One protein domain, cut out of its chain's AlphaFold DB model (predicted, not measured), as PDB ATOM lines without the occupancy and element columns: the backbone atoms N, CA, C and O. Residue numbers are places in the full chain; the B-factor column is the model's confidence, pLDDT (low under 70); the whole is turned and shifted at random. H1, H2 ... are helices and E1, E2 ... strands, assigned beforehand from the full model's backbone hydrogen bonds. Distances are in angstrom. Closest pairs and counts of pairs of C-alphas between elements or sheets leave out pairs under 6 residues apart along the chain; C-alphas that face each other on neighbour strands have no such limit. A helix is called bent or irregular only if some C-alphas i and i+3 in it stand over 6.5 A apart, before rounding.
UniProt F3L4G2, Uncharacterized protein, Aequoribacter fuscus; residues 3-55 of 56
ATOM      1  N   TRP A   3     -42.367  29.704  14.588       95.19
ATOM      2  CA  TRP A   3     -41.657  30.613  13.696       95.19
ATOM      3  C   TRP A   3     -42.649  31.622  13.110       95.19
ATOM      4  O   TRP A   3     -43.814  31.295  12.888       95.19
ATOM      5  N   ARG A   4     -42.191  32.845  12.841       95.50
ATOM      6  CA  ARG A   4     -42.955  33.880  12.137       95.50
ATOM      7  C   ARG A   4     -42.046  34.560  11.120       95.50
ATOM      8  O   ARG A   4     -40.892  34.849  11.432       95.50
ATOM      9  N   ALA A   5     -42.579  34.846   9.938       96.94
ATOM     10  CA  ALA A   5     -41.881  35.602   8.910       96.94
ATOM     11  C   ALA A   5     -41.490  37.002   9.410       96.94
ATOM     12  O   ALA A   5     -42.229  37.642  10.162       96.94
ATOM     13  N   LEU A   6     -40.328  37.488   8.969       97.25
ATOM     14  CA  LEU A   6     -39.829  38.817   9.340       97.25
ATOM     15  C   LEU A   6     -40.630  39.944   8.673       97.25
ATOM     16  O   LEU A   6     -40.818  41.002   9.269       97.25
ATOM     17  N   ALA A   7     -41.144  39.690   7.470       97.38
ATOM     18  CA  ALA A   7     -41.965  40.609   6.693       97.38
ATOM     19  C   ALA A   7     -43.312  39.955   6.327       97.38
ATOM     20  O   ALA A   7     -43.377  38.721   6.236       97.38
ATOM     21  N   PRO A   8     -44.379  40.752   6.147       97.50
ATOM     22  CA  PRO A   8     -45.642  40.257   5.617       97.50
ATOM     23  C   PRO A   8     -45.522  39.926   4.119       97.50
ATOM     24  O   PRO A   8     -44.566  40.333   3.459       97.50
ATOM     25  N   ASN A   9     -46.491  39.181   3.586       96.06
ATOM     26  CA  ASN A   9     -46.674  39.019   2.143       96.06
ATOM     27  C   ASN A   9     -47.283  40.290   1.513       96.06
ATOM     28  O   ASN A   9     -47.587  41.257   2.212       96.06
ATOM     29  N   ASP A  10     -47.506  40.259   0.198       97.44
ATOM     30  CA  ASP A  10     -48.054  41.391  -0.570       97.44
ATOM     31  C   ASP A  10     -49.470  41.810  -0.129       97.44
ATOM     32  O   ASP A  10     -49.892  42.939  -0.364       97.44
ATOM     33  N   GLU A  11     -50.192  40.925   0.559       97.12
ATOM     34  CA  GLU A  11     -51.519  41.179   1.131       97.12
ATOM     35  C   GLU A  11     -51.459  41.713   2.577       97.12
ATOM     36  O   GLU A  11     -52.489  42.002   3.180       97.12
ATOM     37  N   GLY A  12     -50.262  41.850   3.159       97.25
ATOM     38  CA  GLY A  12     -50.065  42.330   4.530       97.25
ATOM     39  C   GLY A  12     -50.121  41.244   5.614       97.25
ATOM     40  O   GLY A  12     -49.990  41.560   6.798       97.25
ATOM     41  N   PHE A  13     -50.260  39.965   5.252       96.88
ATOM     42  CA  PHE A  13     -50.314  38.843   6.194       96.88
ATOM     43  C   PHE A  13     -48.929  38.276   6.521       96.88
ATOM     44  O   PHE A  13     -48.075  38.096   5.653       96.88
ATOM     45  N   TYR A  14     -48.714  37.902   7.784       96.38
ATOM     46  CA  TYR A  14     -47.504  37.196   8.206       96.38
ATOM     47  C   TYR A  14     -47.675  35.685   8.103       96.38
ATOM     48  O   TYR A  14     -48.622  35.116   8.644       96.38
ATOM     49  N   ARG A  15     -46.688  35.016   7.503       95.00
ATOM     50  CA  ARG A  15     -46.588  33.555   7.575       95.00
ATOM     51  C   ARG A  15     -46.087  33.135   8.951       95.00
ATOM     52  O   ARG A  15     -45.143  33.726   9.480       95.00
ATOM     53  N   VAL A  16     -46.694  32.094   9.506       95.00
ATOM     54  CA  VAL A  16     -46.293  31.475  10.771       95.00
ATOM     55  C   VAL A  16     -46.131  29.974  10.578       95.00
ATOM     56  O   VAL A  16     -46.857  29.362   9.804       95.00
ATOM     57  N   GLY A  17     -45.163  29.393  11.277       93.06
ATOM     58  CA  GLY A  17     -44.963  27.952  11.360       93.06
ATOM     59  C   GLY A  17     -45.175  27.514  12.799       93.06
ATOM     60  O   GLY A  17     -44.455  27.965  13.694       93.06
ATOM     61  N   LEU A  18     -46.159  26.652  13.032       90.94
ATOM     62  CA  LEU A  18     -46.435  26.078  14.344       90.94
ATOM     63  C   LEU A  18     -46.200  24.574  14.299       90.94
ATOM     64  O   LEU A  18     -46.575  23.901  13.346       90.94
ATOM     65  N   ASN A  19     -45.599  24.043  15.359       90.56
ATOM     66  CA  ASN A  19     -45.519  22.605  15.549       90.56
ATOM     67  C   ASN A  19     -46.720  22.143  16.388       90.56
ATOM     68  O   ASN A  19     -46.864  22.574  17.533       90.56
ATOM     69  N   LEU A  20     -47.562  21.279  15.818       89.50
ATOM     70  CA  LEU A  20     -48.819  20.827  16.426       89.50
ATOM     71  C   LEU A  20     -48.713  19.468  17.135       89.50
ATOM     72  O   LEU A  20     -49.716  18.957  17.608       89.50
ATOM     73  N   ARG A  21     -47.511  18.887  17.278       86.50
ATOM     74  CA  ARG A  21     -47.318  17.509  17.787       86.50
ATOM     75  C   ARG A  21     -47.869  17.239  19.194       86.50
ATOM     76  O   ARG A  21     -47.946  16.091  19.601       86.50
ATOM     77  N   MET A  22     -48.128  18.294  19.967       88.88
ATOM     78  CA  MET A  22     -48.647  18.208  21.339       88.88
ATOM     79  C   MET A  22     -50.097  18.695  21.448       88.88
ATOM     80  O   MET A  22     -50.617  18.775  22.557       88.88
ATOM     81  N   ALA A  23     -50.721  19.089  20.336       91.75
ATOM     82  CA  ALA A  23     -52.134  19.427  20.326       91.75
ATOM     83  C   ALA A  23     -52.970  18.151  20.482       91.75
ATOM     84  O   ALA A  23     -52.553  17.075  20.053       91.75
ATOM     85  N   ASP A  24     -54.150  18.287  21.084       93.44
ATOM     86  CA  ASP A  24     -55.149  17.221  21.051       93.44
ATOM     87  C   ASP A  24     -55.504  16.924  19.577       93.44
ATOM     88  O   ASP A  24     -55.841  17.869  18.852       93.44
ATOM     89  N   PRO A  25     -55.425  15.660  19.114       92.00
ATOM     90  CA  PRO A  25     -55.726  15.302  17.729       92.00
ATOM     91  C   PRO A  25     -57.104  15.779  17.267       92.00
ATOM     92  O   PRO A  25     -57.236  16.243  16.139       92.00
ATOM     93  N   GLY A  26     -58.115  15.749  18.142       94.75
ATOM     94  CA  GLY A  26     -59.468  16.191  17.809       94.75
ATOM     95  C   GLY A  26     -59.569  17.692  17.534       94.75
ATOM     96  O   GLY A  26     -60.446  18.121  16.797       94.75
ATOM     97  N   VAL A  27     -58.652  18.500  18.074       94.31
ATOM     98  CA  VAL A  27     -58.620  19.959  17.848       94.31
ATOM     99  C   VAL A  27     -57.970  20.315  16.510       94.31
ATOM    100  O   VAL A  27     -58.225  21.389  15.967       94.31
ATOM    101  N   VAL A  28     -57.119  19.436  15.977       93.62
ATOM    102  CA  VAL A  28     -56.386  19.673  14.722       93.62
ATOM    103  C   VAL A  28     -56.896  18.835  13.553       93.62
ATOM    104  O   VAL A  28     -56.470  19.087  12.434       93.62
ATOM    105  N   ALA A  29     -57.799  17.884  13.800       94.50
ATOM    106  CA  ALA A  29     -58.286  16.894  12.840       94.50
ATOM    107  C   ALA A  29     -58.790  17.502  11.525       94.50
ATOM    108  O   ALA A  29     -58.401  17.029  10.462       94.50
ATOM    109  N   ASP A  30     -59.590  18.566  11.609       94.94
ATOM    110  CA  ASP A  30     -60.266  19.181  10.457       94.94
ATOM    111  C   ASP A  30     -59.428  20.265   9.761       94.94
ATOM    112  O   ASP A  30     -59.908  20.959   8.860       94.94
ATOM    113  N   LEU A  31     -58.178  20.477  10.190       92.00
ATOM    114  CA  LEU A  31     -57.312  21.450   9.536       92.00
ATOM    115  C   LEU A  31     -56.969  20.965   8.119       92.00
ATOM    116  O   LEU A  31     -56.578  19.805   7.969       92.00
ATOM    117  N   PRO A  32     -57.050  21.835   7.093       92.50
ATOM    118  CA  PRO A  32     -56.651  21.479   5.738       92.50
ATOM    119  C   PRO A  32     -55.200  21.013   5.695       92.50
ATOM    120  O   PRO A  32     -54.316  21.655   6.278       92.50
ATOM    121  N   LEU A  33     -54.956  19.918   4.982       89.00
ATOM    122  CA  LEU A  33     -53.635  19.332   4.849       89.00
ATOM    123  C   LEU A  33     -53.107  19.498   3.431       89.00
ATOM    124  O   LEU A  33     -53.727  19.118   2.445       89.00
ATOM    125  N   ASP A  34     -51.888  20.004   3.356       89.31
ATOM    126  CA  ASP A  34     -51.123  20.083   2.130       89.31
ATOM    127  C   ASP A  34     -49.784  19.394   2.369       89.31
ATOM    128  O   ASP A  34     -48.977  19.828   3.198       89.31
ATOM    129  N   GLN A  35     -49.595  18.253   1.711       88.25
ATOM    130  CA  GLN A  35     -48.508  17.346   2.036       88.25
ATOM    131  C   GLN A  35     -47.249  17.745   1.276       88.25
ATOM    132  O   GLN A  35     -47.245  17.863   0.052       88.25
ATOM    133  N   PHE A  36     -46.148  17.893   2.004       90.88
ATOM    134  CA  PHE A  36     -44.825  18.100   1.435       90.88
ATOM    135  C   PHE A  36     -43.864  17.059   2.001       90.88
ATOM    136  O   PHE A  36     -43.667  16.989   3.215       90.88
ATOM    137  N   ASP A  37     -43.268  16.255   1.127       89.50
ATOM    138  CA  ASP A  37     -42.189  15.351   1.507       89.50
ATOM    139  C   ASP A  37     -40.872  16.128   1.542       89.50
ATOM    140  O   ASP A  37     -40.329  16.482   0.502       89.50
ATOM    141  N   GLY A  38     -40.360  16.399   2.742       88.75
ATOM    142  CA  GLY A  38     -39.096  17.108   2.946       88.75
ATOM    143  C   GLY A  38     -37.868  16.213   3.138       88.75
ATOM    144  O   GLY A  38     -36.822  16.748   3.506       88.75
ATOM    145  N   LEU A  39     -37.983  14.888   2.976       92.75
ATOM    146  CA  LEU A  39     -36.878  13.952   3.207       92.75
ATOM    147  C   LEU A  39     -36.334  13.375   1.899       92.75
ATOM    148  O   LEU A  39     -35.148  13.551   1.617       92.75
ATOM    149  N   ASP A  40     -37.195  12.737   1.101       94.25
ATOM    150  CA  ASP A  40     -36.756  11.939  -0.047       94.25
ATOM    151  C   ASP A  40     -36.980  12.667  -1.374       94.25
ATOM    152  O   ASP A  40     -36.038  12.957  -2.112       94.25
ATOM    153  N   THR A  41     -38.235  12.977  -1.695       92.94
ATOM    154  CA  THR A  41     -38.627  13.433  -3.036       92.94
ATOM    155  C   THR A  41     -38.665  14.948  -3.186       92.94
ATOM    156  O   THR A  41     -38.570  15.437  -4.314       92.94
ATOM    157  N   TRP A  42     -38.789  15.701  -2.085       92.56
ATOM    158  CA  TRP A  42     -38.958  17.163  -2.109       92.56
ATOM    159  C   TRP A  42     -40.198  17.610  -2.898       92.56
ATOM    160  O   TRP A  42     -40.243  18.715  -3.444       92.56
ATOM    161  N   GLN A  43     -41.212  16.742  -2.976       93.06
ATOM    162  CA  GLN A  43     -42.438  16.979  -3.728       93.06
ATOM    163  C   GLN A  43     -43.592  17.396  -2.822       93.06
ATOM    164  O   GLN A  43     -43.740  16.943  -1.686       93.06
ATOM    165  N   ARG A  44     -44.443  18.261  -3.375       89.56
ATOM    166  CA  ARG A  44     -45.708  18.671  -2.776       89.56
ATOM    167  C   ARG A  44     -46.853  17.920  -3.447       89.56
ATOM    168  O   ARG A  44     -46.971  17.960  -4.669       89.56
ATOM    169  N   THR A  45     -47.711  17.309  -2.641       88.25
ATOM    170  CA  THR A  45     -48.969  16.700  -3.072       88.25
ATOM    171  C   THR A  45     -50.111  17.558  -2.556       88.25
ATOM    172  O   THR A  45     -50.309  17.682  -1.348       88.25
ATOM    173  N   VAL A  46     -50.846  18.167  -3.483       83.12
ATOM    174  CA  VAL A  46     -51.996  19.007  -3.153       83.12
ATOM    175  C   VAL A  46     -53.246  18.141  -3.169       83.12
ATOM    176  O   VAL A  46     -53.575  17.550  -4.196       83.12
ATOM    177  N   CYS A  47     -53.951  18.112  -2.046       83.94
ATOM    178  CA  CYS A  47     -55.262  17.499  -1.912       83.94
ATOM    179  C   CYS A  47     -56.211  18.543  -1.298       83.94
ATOM    180  O   CYS A  47     -56.086  18.847  -0.113       83.94
ATOM    181  N   PRO A  48     -57.100  19.157  -2.094       84.69
ATOM    182  CA  PRO A  48     -57.973  20.242  -1.633       84.69
ATOM    183  C   PRO A  48     -58.934  19.843  -0.508       84.69
ATOM    184  O   PRO A  48     -59.321  20.685   0.299       84.69
ATOM    185  N   GLU A  49     -59.338  18.578  -0.490       90.88
ATOM    186  CA  GLU A  49     -60.298  18.004   0.448       90.88
ATOM    187  C   GLU A  49     -59.655  17.284   1.637       90.88
ATOM    188  O   GLU A  49     -60.374  16.917   2.563       90.88
ATOM    189  N   CYS A  50     -58.334  17.085   1.626       92.06
ATOM    190  CA  CYS A  50     -57.663  16.349   2.687       92.06
ATOM    191  C   CYS A  50     -57.532  17.196   3.948       92.06
ATOM    192  O   CYS A  50     -57.189  18.384   3.911       92.06
ATOM    193  N   VAL A  51     -57.721  16.537   5.082       94.00
ATOM    194  CA  VAL A  51     -57.516  17.107   6.404       94.00
ATOM    195  C   VAL A  51     -56.432  16.350   7.155       94.00
ATOM    196  O   VAL A  51     -56.005  15.258   6.784       94.00
ATOM    197  N   VAL A  52     -55.961  16.951   8.242       90.94
ATOM    198  CA  VAL A  52     -54.962  16.358   9.133       90.94
ATOM    199  C   VAL A  52     -55.376  14.952   9.581       90.94
ATOM    200  O   VAL A  52     -54.507  14.093   9.653       90.94
ATOM    201  N   ALA A  53     -56.665  14.675   9.808       92.12
ATOM    202  CA  ALA A  53     -57.153  13.347  10.198       92.12
ATOM    203  C   ALA A  53     -56.934  12.228   9.156       92.12
ATOM    204  O   ALA A  53     -56.899  11.066   9.546       92.12
ATOM    205  N   ASP A  54     -56.742  12.545   7.870       88.94
ATOM    206  CA  ASP A  54     -56.607  11.540   6.798       88.94
ATOM    207  C   ASP A  54     -55.232  10.842   6.767       88.94
ATOM    208  O   ASP A  54     -55.020   9.900   6.001       88.94
ATOM    209  N   VAL A  55     -54.281  11.308   7.581       78.38
ATOM    210  CA  VAL A  55     -52.899  10.797   7.654       78.38
ATOM    211  C   VAL A  55     -52.521  10.215   9.025       78.38
ATOM    212  O   VAL A  55     -51.348   9.891   9.229       78.38
TER     213      VAL A  55
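This is residues 3 to 55 of the 56 residues of an uncharacterized protein of Aequoribacter fuscus (UniProt F3L4G2). The model is a two-stranded antiparallel hairpin, E2 and E3, with two single-turn helices, H1 and H2, near the end where E2 begins and E3 ends, and a separate open loop at the other extreme of the model. In that loop, residues 3 to 15 fold back so that residues 3 to 4 pair with residues 16 to 17 of E1. The printed part has 53 residues, with two named helices and three named strands in the order E1, H1, E2, E3, H2; the sheet's order is E2 - E3, and the class is mixed, helices and strands, with under half of the residues in named elements. The whole is loose, with a radius of gyration of the C-alphas of 13.5 A and spans of 32 by 29 by 21 A.

The strands E2, residues 32 to 36, and E3, residues 44 to 51, form an antiparallel hairpin at 161 degrees between their directions. C-alphas 36 and 44 face each other at 4.3 A, and C-alphas 32 and 51 at 4.5 A. N 45 and O 35 are within hydrogen-bond range at 2.8 A, as are N 33 and O 50 at 2.9 A. E3 bends by 96 degrees at residue 48. The closest C-alphas of E2 and the helix H2, residues 52 to 55, are those of Leu 33 and Val 52, 5.4 A apart. The helix H1, residues 25 to 28, and H2 only just touch, with 3 pairs of C-alphas within 8 A, the closest those of Val 28 and Val 52 at 6.7 A. Both helices are too short for an O i to N i+4 pair; each has one O i to N i+3 pair, which is within range. The strand E1, residues 16 to 18, pairs with no named strand and is apart from E2, E3, H1 and H2; H1 and E3 are apart too.

E2 is 13.0 A long from first to last C-alpha and begins with C-alpha 32 at (-56.651, 21.479, 5.738). E3 is 15.0 A long. E1 measures 6.5 A, from C-alpha 16 at (-46.293, 31.475, 10.771). H1 measures 5.3 A. H2 is neither bent nor irregular, but only just: C-alphas 52 and 55 are 6.1 A apart, and C-alpha 55 is at (-52.899, 10.797, 7.654).

The two C-alphas farthest apart are those of Gly 12 and Asp 40, 33.5 A. The printed part has no cut. The links H1 to E2 and E3 to H2 are tight, and E1 to H1 and E2 to E3 are short. The mean pLDDT of the printed part is 92.1, and no printed residue is under 70.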